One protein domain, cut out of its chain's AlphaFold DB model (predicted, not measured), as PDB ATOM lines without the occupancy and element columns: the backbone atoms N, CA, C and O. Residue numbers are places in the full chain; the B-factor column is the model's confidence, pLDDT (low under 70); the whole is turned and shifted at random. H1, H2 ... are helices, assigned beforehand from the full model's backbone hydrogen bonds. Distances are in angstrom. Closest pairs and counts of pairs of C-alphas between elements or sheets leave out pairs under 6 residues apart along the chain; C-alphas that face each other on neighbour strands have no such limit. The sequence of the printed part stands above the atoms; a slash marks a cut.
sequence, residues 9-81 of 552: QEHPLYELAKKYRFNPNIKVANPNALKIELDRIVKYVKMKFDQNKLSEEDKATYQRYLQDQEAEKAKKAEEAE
ATOM      1  N   GLN A   9     -40.482  28.615  31.658       85.38
ATOM      2  CA  GLN A   9     -40.934  29.535  30.605       85.38
ATOM      3  C   GLN A   9     -39.806  29.980  29.670       85.38
ATOM      4  O   GLN A   9     -40.062  30.310  28.518       85.38
ATOM      5  N   GLU A  10     -38.563  29.960  30.148       83.06
ATOM      6  CA  GLU A  10     -37.385  30.306  29.347       83.06
ATOM      7  C   GLU A  10     -36.965  29.175  28.398       83.06
ATOM      8  O   GLU A  10     -36.100  29.371  27.545       83.06
ATOM      9  N   HIS A  11     -37.560  27.982  28.520       84.56
ATOM     10  CA  HIS A  11     -37.200  26.856  27.672       84.56
ATOM     11  C   HIS A  11     -37.707  27.062  26.229       84.56
ATOM     12  O   HIS A  11     -38.901  27.308  26.040       84.56
ATOM     13  N   PRO A  12     -36.879  26.849  25.186       84.94
ATOM     14  CA  PRO A  12     -37.265  27.069  23.783       84.94
ATOM     15  C   PRO A  12     -38.493  26.267  23.327       84.94
ATOM     16  O   PRO A  12     -39.218  26.670  22.424       84.94
ATOM     17  N   LEU A  13     -38.741  25.121  23.969       89.12
ATOM     18  CA  LEU A  13     -39.888  24.253  23.684       89.12
ATOM     19  C   LEU A  13     -41.122  24.525  24.561       89.12
ATOM     20  O   LEU A  13     -42.104  23.793  24.456       89.12
ATOM     21  N   TYR A  14     -41.097  25.531  25.440       88.62
ATOM     22  CA  TYR A  14     -42.188  25.801  26.383       88.62
ATOM     23  C   TYR A  14     -43.501  26.163  25.674       88.62
ATOM     24  O   TYR A  14     -44.525  25.513  25.897       88.62
ATOM     25  N   GLU A  15     -43.471  27.148  24.771       86.56
ATOM     26  CA  GLU A  15     -44.659  27.561  24.006       86.56
ATOM     27  C   GLU A  15     -45.163  26.434  23.102       86.56
ATOM     28  O   GLU A  15     -46.370  26.225  22.961       86.56
ATOM     29  N   LEU A  16     -44.236  25.633  22.569       88.44
ATOM     30  CA  LEU A  16     -44.580  24.463  21.780       88.44
ATOM     31  C   LEU A  16     -45.305  23.414  22.636       88.44
ATOM     32  O   LEU A  16     -46.372  22.940  22.263       88.44
ATOM     33  N   ALA A  17     -44.801  23.093  23.827       87.69
ATOM     34  CA  ALA A  17     -45.470  22.161  24.731       87.69
ATOM     35  C   ALA A  17     -46.876  22.660  25.127       87.69
ATOM     36  O   ALA A  17     -47.844  21.893  25.086       87.69
ATOM     37  N   LYS A  18     -47.015  23.959  25.415       88.88
ATOM     38  CA  LYS A  18     -48.296  24.601  25.743       88.88
ATOM     39  C   LYS A  18     -49.306  24.524  24.596       88.88
ATOM     40  O   LYS A  18     -50.465  24.171  24.830       88.88
ATOM     41  N   LYS A  19     -48.866  24.757  23.353       88.50
ATOM     42  CA  LYS A  19     -49.683  24.618  22.129       88.50
ATOM     43  C   LYS A  19     -50.310  23.224  22.012       88.50
ATOM     44  O   LYS A  19     -51.464  23.098  21.607       88.50
ATOM     45  N   TYR A  20     -49.604  22.186  22.463       87.75
ATOM     46  CA  TYR A  20     -50.080  20.799  22.454       87.75
ATOM     47  C   TYR A  20     -50.754  20.351  23.759       87.75
ATOM     48  O   TYR A  20     -50.870  19.151  24.004       87.75
ATOM     49  N   ARG A  21     -51.277  21.295  24.557       86.06
ATOM     50  CA  ARG A  21     -52.005  21.060  25.820       86.06
ATOM     51  C   ARG A  21     -51.161  20.432  26.934       86.06
ATOM     52  O   ARG A  21     -51.708  19.786  27.828       86.06
ATOM     53  N   PHE A  22     -49.847  20.624  26.912       86.19
ATOM     54  CA  PHE A  22     -49.025  20.386  28.093       86.19
ATOM     55  C   PHE A  22     -49.062  21.624  28.984       86.19
ATOM     56  O   PHE A  22     -48.827  22.730  28.508       86.19
ATOM     57  N   ASN A  23     -49.363  21.448  30.269       84.62
ATOM     58  CA  ASN A  23     -49.429  22.552  31.223       84.62
ATOM     59  C   ASN A  23     -48.298  22.387  32.254       84.62
ATOM     60  O   ASN A  23     -48.515  21.751  33.290       84.62
ATOM     61  N   PRO A  24     -47.076  22.859  31.944       77.25
ATOM     62  CA  PRO A  24     -45.936  22.746  32.849       77.25
ATOM     63  C   PRO A  24     -46.168  23.535  34.140       77.25
ATOM     64  O   PRO A  24     -46.786  24.603  34.139       77.25
ATOM     65  N   ASN A  25     -45.647  23.029  35.257       79.25
ATOM     66  CA  ASN A  25     -45.685  23.752  36.521       79.25
ATOM     67  C   ASN A  25     -44.723  24.948  36.460       79.25
ATOM     68  O   ASN A  25     -43.512  24.783  36.451       79.25
ATOM     69  N   ILE A  26     -45.269  26.162  36.430       72.19
ATOM     70  CA  ILE A  26     -44.492  27.404  36.291       72.19
ATOM     71  C   ILE A  26     -43.902  27.918  37.613       72.19
ATOM     72  O   ILE A  26     -43.019  28.770  37.597       72.19
ATOM     73  N   LYS A  27     -44.370  27.418  38.766       72.75
ATOM     74  CA  LYS A  27     -43.899  27.845  40.095       72.75
ATOM     75  C   LYS A  27     -42.885  26.848  40.642       72.75
ATOM     76  O   LYS A  27     -43.146  26.152  41.622       72.75
ATOM     77  N   VAL A  28     -41.731  26.770  39.988       72.75
ATOM     78  CA  VAL A  28     -40.661  25.847  40.371       72.75
ATOM     79  C   VAL A  28     -39.421  26.644  40.757       72.75
ATOM     80  O   VAL A  28     -38.685  27.115  39.902       72.75
ATOM     81  N   ALA A  29     -39.222  26.817  42.066       64.19
ATOM     82  CA  ALA A  29     -38.092  27.568  42.628       64.19
ATOM     83  C   ALA A  29     -36.884  26.678  42.981       64.19
ATOM     84  O   ALA A  29     -35.782  27.175  43.182       64.19
ATOM     85  N   ASN A  30     -37.085  25.358  43.077       79.75
ATOM     86  CA  ASN A  30     -36.027  24.404  43.401       79.75
ATOM     87  C   ASN A  30     -35.295  23.968  42.110       79.75
ATOM     88  O   ASN A  30     -35.968  23.459  41.214       79.75
ATOM     89  N   PRO A  31     -33.952  24.081  42.020       74.31
ATOM     90  CA  PRO A  31     -33.172  23.697  40.835       74.31
ATOM     91  C   PRO A  31     -33.385  22.249  40.366       74.31
ATOM     92  O   PRO A  31     -33.458  21.983  39.166       74.31
ATOM     93  N   ASN A  32     -33.552  21.304  41.296       77.44
ATOM     94  CA  ASN A  32     -33.800  19.901  40.952       77.44
ATOM     95  C   ASN A  32     -35.208  19.705  40.386       77.44
ATOM     96  O   ASN A  32     -35.395  18.991  39.404       77.44
ATOM     97  N   ALA A  33     -36.198  20.379  40.974       75.31
ATOM     98  CA  ALA A  33     -37.558  20.362  40.450       75.31
ATOM     99  C   ALA A  33     -37.639  21.080  39.093       75.31
ATOM    100  O   ALA A  33     -38.397  20.656  38.224       75.31
ATOM    101  N   LEU A  34     -36.833  22.128  38.888       78.44
ATOM    102  CA  LEU A  34     -36.758  22.869  37.633       78.44
ATOM    103  C   LEU A  34     -36.208  21.976  36.522       78.44
ATOM    104  O   LEU A  34     -36.819  21.883  35.463       78.44
ATOM    105  N   LYS A  35     -35.125  21.243  36.793       81.56
ATOM    106  CA  LYS A  35     -34.573  20.247  35.866       81.56
ATOM    107  C   LYS A  35     -35.614  19.197  35.466       81.56
ATOM    108  O   LYS A  35     -35.788  18.941  34.281       81.56
ATOM    109  N   ILE A  36     -36.337  18.642  36.441       81.81
ATOM    110  CA  ILE A  36     -37.398  17.656  36.181       81.81
ATOM    111  C   ILE A  36     -38.483  18.252  35.278       81.81
ATOM    112  O   ILE A  36     -38.943  17.595  34.347       81.81
ATOM    113  N   GLU A  37     -38.891  19.495  35.523       82.19
ATOM    114  CA  GLU A  37     -39.947  20.129  34.736       82.19
ATOM    115  C   GLU A  37     -39.492  20.466  33.306       82.19
ATOM    116  O   GLU A  37     -40.247  20.248  32.356       82.19
ATOM    117  N   LEU A  38     -38.242  20.905  33.126       83.31
ATOM    118  CA  LEU A  38     -37.631  21.113  31.807       83.31
ATOM    119  C   LEU A  38     -37.543  19.798  31.014       83.31
ATOM    120  O   LEU A  38     -37.952  19.748  29.853       83.31
ATOM    121  N   ASP A  39     -37.118  18.708  31.657       85.38
ATOM    122  CA  ASP A  39     -37.059  17.381  31.030       85.38
ATOM    123  C   ASP A  39     -38.457  16.891  30.612       85.38
ATOM    124  O   ASP A  39     -38.624  16.274  29.553       85.38
ATOM    125  N   ARG A  40     -39.497  17.200  31.398       87.50
ATOM    126  CA  ARG A  40     -40.890  16.873  31.046       87.50
ATOM    127  C   ARG A  40     -41.374  17.634  29.813       87.50
ATOM    128  O   ARG A  40     -42.044  17.022  28.979       87.50
ATOM    129  N   ILE A  41     -41.019  18.913  29.669       87.00
ATOM    130  CA  ILE A  41     -41.329  19.720  28.474       87.00
ATOM    131  C   ILE A  41     -40.713  19.065  27.230       87.00
ATOM    132  O   ILE A  41     -41.423  18.797  26.257       87.00
ATOM    133  N   VAL A  42     -39.417  18.734  27.277       88.94
ATOM    134  CA  VAL A  42     -38.699  18.102  26.155       88.94
ATOM    135  C   VAL A  42     -39.305  16.741  25.809       88.94
ATOM    136  O   VAL A  42     -39.595  16.465  24.643       88.94
ATOM    137  N   LYS A  43     -39.554  15.898  26.818       90.44
ATOM    138  CA  LYS A  43     -40.123  14.555  26.631       90.44
ATOM    139  C   LYS A  43     -41.519  14.605  26.012       90.44
ATOM    140  O   LYS A  43     -41.835  13.785  25.152       90.44
ATOM    141  N   TYR A  44     -42.346  15.566  26.421       89.62
ATOM    142  CA  TYR A  44     -43.690  15.719  25.876       89.62
ATOM    143  C   TYR A  44     -43.672  16.135  24.403       89.62
ATOM    144  O   TYR A  44     -44.379  15.543  23.588       89.62
ATOM    145  N   VAL A  45     -42.849  17.124  24.047       87.12
ATOM    146  CA  VAL A  45     -42.731  17.594  22.660       87.12
ATOM    147  C   VAL A  45     -42.159  16.499  21.760       87.12
ATOM    148  O   VAL A  45     -42.714  16.262  20.689       87.12
ATOM    149  N   LYS A  46     -41.149  15.753  22.228       90.56
ATOM    150  CA  LYS A  46     -40.627  14.575  21.521       90.56
ATOM    151  C   LYS A  46     -41.724  13.545  21.245       90.56
ATOM    152  O   LYS A  46     -41.910  13.127  20.112       90.56
ATOM    153  N   MET A  47     -42.524  13.202  22.255       91.94
ATOM    154  CA  MET A  47     -43.639  12.266  22.085       91.94
ATOM    155  C   MET A  47     -44.647  12.749  21.025       91.94
ATOM    156  O   MET A  47     -45.210  11.937  20.295       91.94
ATOM    157  N   LYS A  48     -44.900  14.061  20.921       87.94
ATOM    158  CA  LYS A  48     -45.768  14.616  19.868       87.94
ATOM    159  C   LYS A  48     -45.119  14.572  18.488       87.94
ATOM    160  O   LYS A  48     -45.839  14.335  17.517       87.94
ATOM    161  N   PHE A  49     -43.806  14.773  18.410       88.38
ATOM    162  CA  PHE A  49     -43.028  14.617  17.184       88.38
ATOM    163  C   PHE A  49     -43.094  13.169  16.678       88.38
ATOM    164  O   PHE A  49     -43.522  12.946  15.550       88.38
ATOM    165  N   ASP A  50     -42.808  12.194  17.545       85.88
ATOM    166  CA  ASP A  50     -42.798  10.761  17.214       85.88
ATOM    167  C   ASP A  50     -44.191  10.248  16.805       85.88
ATOM    168  O   ASP A  50     -44.329   9.407  15.923       85.88
ATOM    169  N   GLN A  51     -45.256  10.796  17.402       87.00
ATOM    170  CA  GLN A  51     -46.641  10.482  17.027       87.00
ATOM    171  C   GLN A  51     -47.103  11.179  15.737       87.00
ATOM    172  O   GLN A  51     -48.276  11.068  15.382       87.00
ATOM    173  N   ASN A  52     -46.223  11.934  15.072       84.75
ATOM    174  CA  ASN A  52     -46.526  12.753  13.902       84.75
ATOM    175  C   ASN A  52     -47.696  13.733  14.137       84.75
ATOM    176  O   ASN A  52     -48.480  14.033  13.240       84.75
ATOM    177  N   LYS A  53     -47.840  14.204  15.386       83.94
ATOM    178  CA  LYS A  53     -48.922  15.103  15.828       83.94
ATOM    179  C   LYS A  53     -48.515  16.572  15.832       83.94
ATOM    180  O   LYS A  53     -49.361  17.410  16.123       83.94
ATOM    181  N   LEU A  54     -47.248  16.876  15.555       87.25
ATOM    182  CA  LEU A  54     -46.768  18.243  15.362       87.25
ATOM    183  C   LEU A  54     -47.069  18.714  13.934       87.25
ATOM    184  O   LEU A  54     -46.906  17.949  12.986       87.25
ATOM    185  N   SER A  55     -47.467  19.976  13.781       88.81
ATOM    186  CA  SER A  55     -47.515  20.632  12.467       88.81
ATOM    187  C   SER A  55     -46.114  20.740  11.847       88.81
ATOM    188  O   SER A  55     -45.118  20.698  12.566       88.81
ATOM    189  N   GLU A  56     -46.015  20.898  10.525       83.19
ATOM    190  CA  GLU A  56     -44.717  21.007   9.832       83.19
ATOM    191  C   GLU A  56     -43.864  22.184  10.341       83.19
ATOM    192  O   GLU A  56     -42.657  22.044  10.538       83.19
ATOM    193  N   GLU A  57     -44.493  23.318  10.659       85.69
ATOM    194  CA  GLU A  57     -43.813  24.471  11.264       85.69
ATOM    195  C   GLU A  57     -43.264  24.139  12.660       85.69
ATOM    196  O   GLU A  57     -42.123  24.461  12.987       85.69
ATOM    197  N   ASP A  58     -44.044  23.421  13.470       88.81
ATOM    198  CA  ASP A  58     -43.651  23.019  14.821       88.81
ATOM    199  C   ASP A  58     -42.559  21.934  14.823       88.81
ATOM    200  O   ASP A  58     -41.709  21.896  15.720       88.81
ATOM    201  N   LYS A  59     -42.551  21.054  13.812       85.00
ATOM    202  CA  LYS A  59     -41.469  20.086  13.587       85.00
ATOM    203  C   LYS A  59     -40.157  20.799  13.292       85.00
ATOM    204  O   LYS A  59     -39.140  20.432  13.875       85.00
ATOM    205  N   ALA A  60     -40.184  21.836  12.454       86.19
ATOM    206  CA  ALA A  60     -39.003  22.646  12.171       86.19
ATOM    207  C   ALA A  60     -38.479  23.344  13.439       86.19
ATOM    208  O   ALA A  60     -37.269  23.378  13.670       86.19
ATOM    209  N   THR A  61     -39.368  23.838  14.310       84.50
ATOM    210  CA  THR A  61     -38.986  24.396  15.620       84.50
ATOM    211  C   THR A  61     -38.312  23.357  16.520       84.50
ATOM    212  O   THR A  61     -37.282  23.651  17.124       84.50
ATOM    213  N   TYR A  62     -38.842  22.131  16.588       89.00
ATOM    214  CA  TYR A  62     -38.226  21.053  17.369       89.00
ATOM    215  C   TYR A  62     -36.872  20.605  16.790       89.00
ATOM    216  O   TYR A  62     -35.927  20.373  17.539       89.00
ATOM    217  N   GLN A  63     -36.744  20.543  15.463       86.56
ATOM    218  CA  GLN A  63     -35.488  20.196  14.792       86.56
ATOM    219  C   GLN A  63     -34.398  21.255  14.992       86.56
ATOM    220  O   GLN A  63     -33.256  20.893  15.260       86.56
ATOM    221  N   ARG A  64     -34.739  22.552  14.940       87.12
ATOM    222  CA  ARG A  64     -33.793  23.633  15.277       87.12
ATOM    223  C   ARG A  64     -33.282  23.509  16.708       87.12
ATOM    224  O   ARG A  64     -32.084  23.595  16.932       87.12
ATOM    225  N   TYR A  65     -34.170  23.203  17.656       88.69
ATOM    226  CA  TYR A  65     -33.768  22.948  19.040       88.69
ATOM    227  C   TYR A  65     -32.759  21.789  19.162       88.69
ATOM    228  O   TYR A  65     -31.818  21.884  19.948       88.69
ATOM    229  N   LEU A  66     -32.917  20.708  18.389       85.88
ATOM    230  CA  LEU A  66     -31.954  19.599  18.384       85.88
ATOM    231  C   LEU A  66     -30.588  20.026  17.827       85.88
ATOM    232  O   LEU A  66     -29.565  19.702  18.428       85.88
ATOM    233  N   GLN A  67     -30.576  20.799  16.739       85.69
ATOM    234  CA  GLN A  67     -29.346  21.336  16.147       85.69
ATOM    235  C   GLN A  67     -28.615  22.285  17.108       85.69
ATOM    236  O   GLN A  67     -27.399  22.181  17.270       85.69
ATOM    237  N   ASP A  68     -29.346  23.155  17.807       81.88
ATOM    238  CA  ASP A  68     -28.773  24.066  18.804       81.88
ATOM    239  C   ASP A  68     -28.145  23.296  19.983       81.88
ATOM    240  O   ASP A  68     -27.080  23.667  20.479       81.88
ATOM    241  N   GLN A  69     -28.754  22.179  20.405       82.38
ATOM    242  CA  GLN A  69     -28.197  21.306  21.448       82.38
ATOM    243  C   GLN A  69     -26.926  20.571  21.001       82.38
ATOM    244  O   GLN A  69     -26.021  20.355  21.812       82.38
ATOM    245  N   GLU A  70     -26.833  20.177  19.732       75.38
ATOM    246  CA  GLU A  70     -25.613  19.587  19.166       75.38
ATOM    247  C   GLU A  70     -24.484  20.617  19.073       75.38
ATOM    248  O   GLU A  70     -23.356  20.333  19.485       75.38
ATOM    249  N   ALA A  71     -24.797  21.838  18.631       76.94
ATOM    250  CA  ALA A  71     -23.839  22.936  18.562       76.94
ATOM    251  C   ALA A  71     -23.314  23.345  19.952       76.94
ATOM    252  O   ALA A  71     -22.112  23.558  20.123       76.94
ATOM    253  N   GLU A  72     -24.178  23.403  20.974       76.44
ATOM    254  CA  GLU A  72     -23.770  23.719  22.350       76.44
ATOM    255  C   GLU A  72     -22.839  22.639  22.934       76.44
ATOM    256  O   GLU A  72     -21.862  22.958  23.618       76.44
ATOM    257  N   LYS A  73     -23.094  21.358  22.633       75.50
ATOM    258  CA  LYS A  73     -22.226  20.244  23.052       75.50
ATOM    259  C   LYS A  73     -20.868  20.281  22.361       75.50
ATOM    260  O   LYS A  73     -19.858  20.079  23.031       75.50
ATOM    261  N   ALA A  74     -20.838  20.571  21.062       73.56
ATOM    262  CA  ALA A  74     -19.593  20.717  20.315       73.56
ATOM    263  C   ALA A  74     -18.733  21.858  20.882       73.56
ATOM    264  O   ALA A  74     -17.539  21.682  21.109       73.56
ATOM    265  N   LYS A  75     -19.358  22.993  21.215       74.44
ATOM    266  CA  LYS A  75     -18.666  24.146  21.801       74.44
ATOM    267  C   LYS A  75     -18.090  23.850  23.192       74.44
ATOM    268  O   LYS A  75     -16.965  24.245  23.475       74.44
ATOM    269  N   LYS A  76     -18.822  23.119  24.044       74.25
ATOM    270  CA  LYS A  76     -18.324  22.684  25.366       74.25
ATOM    271  C   LYS A  76     -17.178  21.678  25.266       74.25
ATOM    272  O   LYS A  76     -16.279  21.714  26.098       74.25
ATOM    273  N   ALA A  77     -17.195  20.806  24.257       71.06
ATOM    274  CA  ALA A  77     -16.098  19.877  24.004       71.06
ATOM    275  C   ALA A  77     -14.816  20.615  23.577       71.06
ATOM    276  O   ALA A  77     -13.748  20.336  24.110       71.06
ATOM    277  N   GLU A  78     -14.935  21.614  22.697       75.94
ATOM    278  CA  GLU A  78     -13.801  22.447  22.269       75.94
ATOM    279  C   GLU A  78     -13.229  23.298  23.422       75.94
ATOM    280  O   GLU A  78     -12.022  23.516  23.521       75.94
ATOM    281  N   GLU A  79     -14.088  23.783  24.324       71.75
ATOM    282  CA  GLU A  79     -13.668  24.548  25.503       71.75
ATOM    283  C   GLU A  79     -12.954  23.669  26.544       71.75
ATOM    284  O   GLU A  79     -11.960  24.105  27.129       71.75
ATOM    285  N   ALA A  80     -13.386  22.416  26.714       68.00
ATOM    286  CA  ALA A  80     -12.704  21.435  27.559       68.00
ATOM    287  C   ALA A  80     -11.314  21.062  27.009       68.00
ATOM    288  O   ALA A  80     -10.343  21.039  27.764       68.00
ATOM    289  N   GLU A  81     -11.190  20.875  25.692       67.12
ATOM    290  CA  GLU A  81      -9.916  20.575  25.018       67.12
ATOM    291  C   GLU A  81      -8.890  21.715  25.189       67.12
ATOM    292  O   GLU A  81      -7.704  21.483  25.436       67.12
TER     293      GLU A  81
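This is residues 9 to 81 of the 552 residues of an uncharacterized protein of Alphaproteobacteria bacterium (UniProt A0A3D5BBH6). Two long helices, H2 and H3, meet near their ends as a V, and short H1 packs on H2 near the corner. Residues 66 to 81 of H3 stick out as a free arm. The printed part has 73 residues with three named helices, H1, H2, H3 in chain order, and no named strand: all helix. It is only just loose, close to compact, with a radius of gyration of the C-alphas of 13.7 A, and flat, spanning 42 by 33 by 17 A.

H3, residues 56 to 81, is close to but not clearly touching H2, residues 31 to 50; their closest C-alphas, of Lys 59 and Phe 49, are 6.7 A apart, at a steep tilt of 49 degrees, opposite ways. H1, residues 14 to 19, touches H2 at residues 41 to 45 alone, closest at the C-alphas of Ala 17 and Val 45, 5.7 A. In H1, H2 and H3 every O i to N i+4 pair is within hydrogen-bond range.

H3 is 38.0 A long, from C-alpha 56 at (-44.717, 21.007, 9.832) to C-alpha 81 at (-9.916, 20.575, 25.018). H2 is 28.6 A, H1 8.7 A.

The printed part has no cut. H1 to H2 is a long link. Residues 29, 80 and 81 are under pLDDT 70.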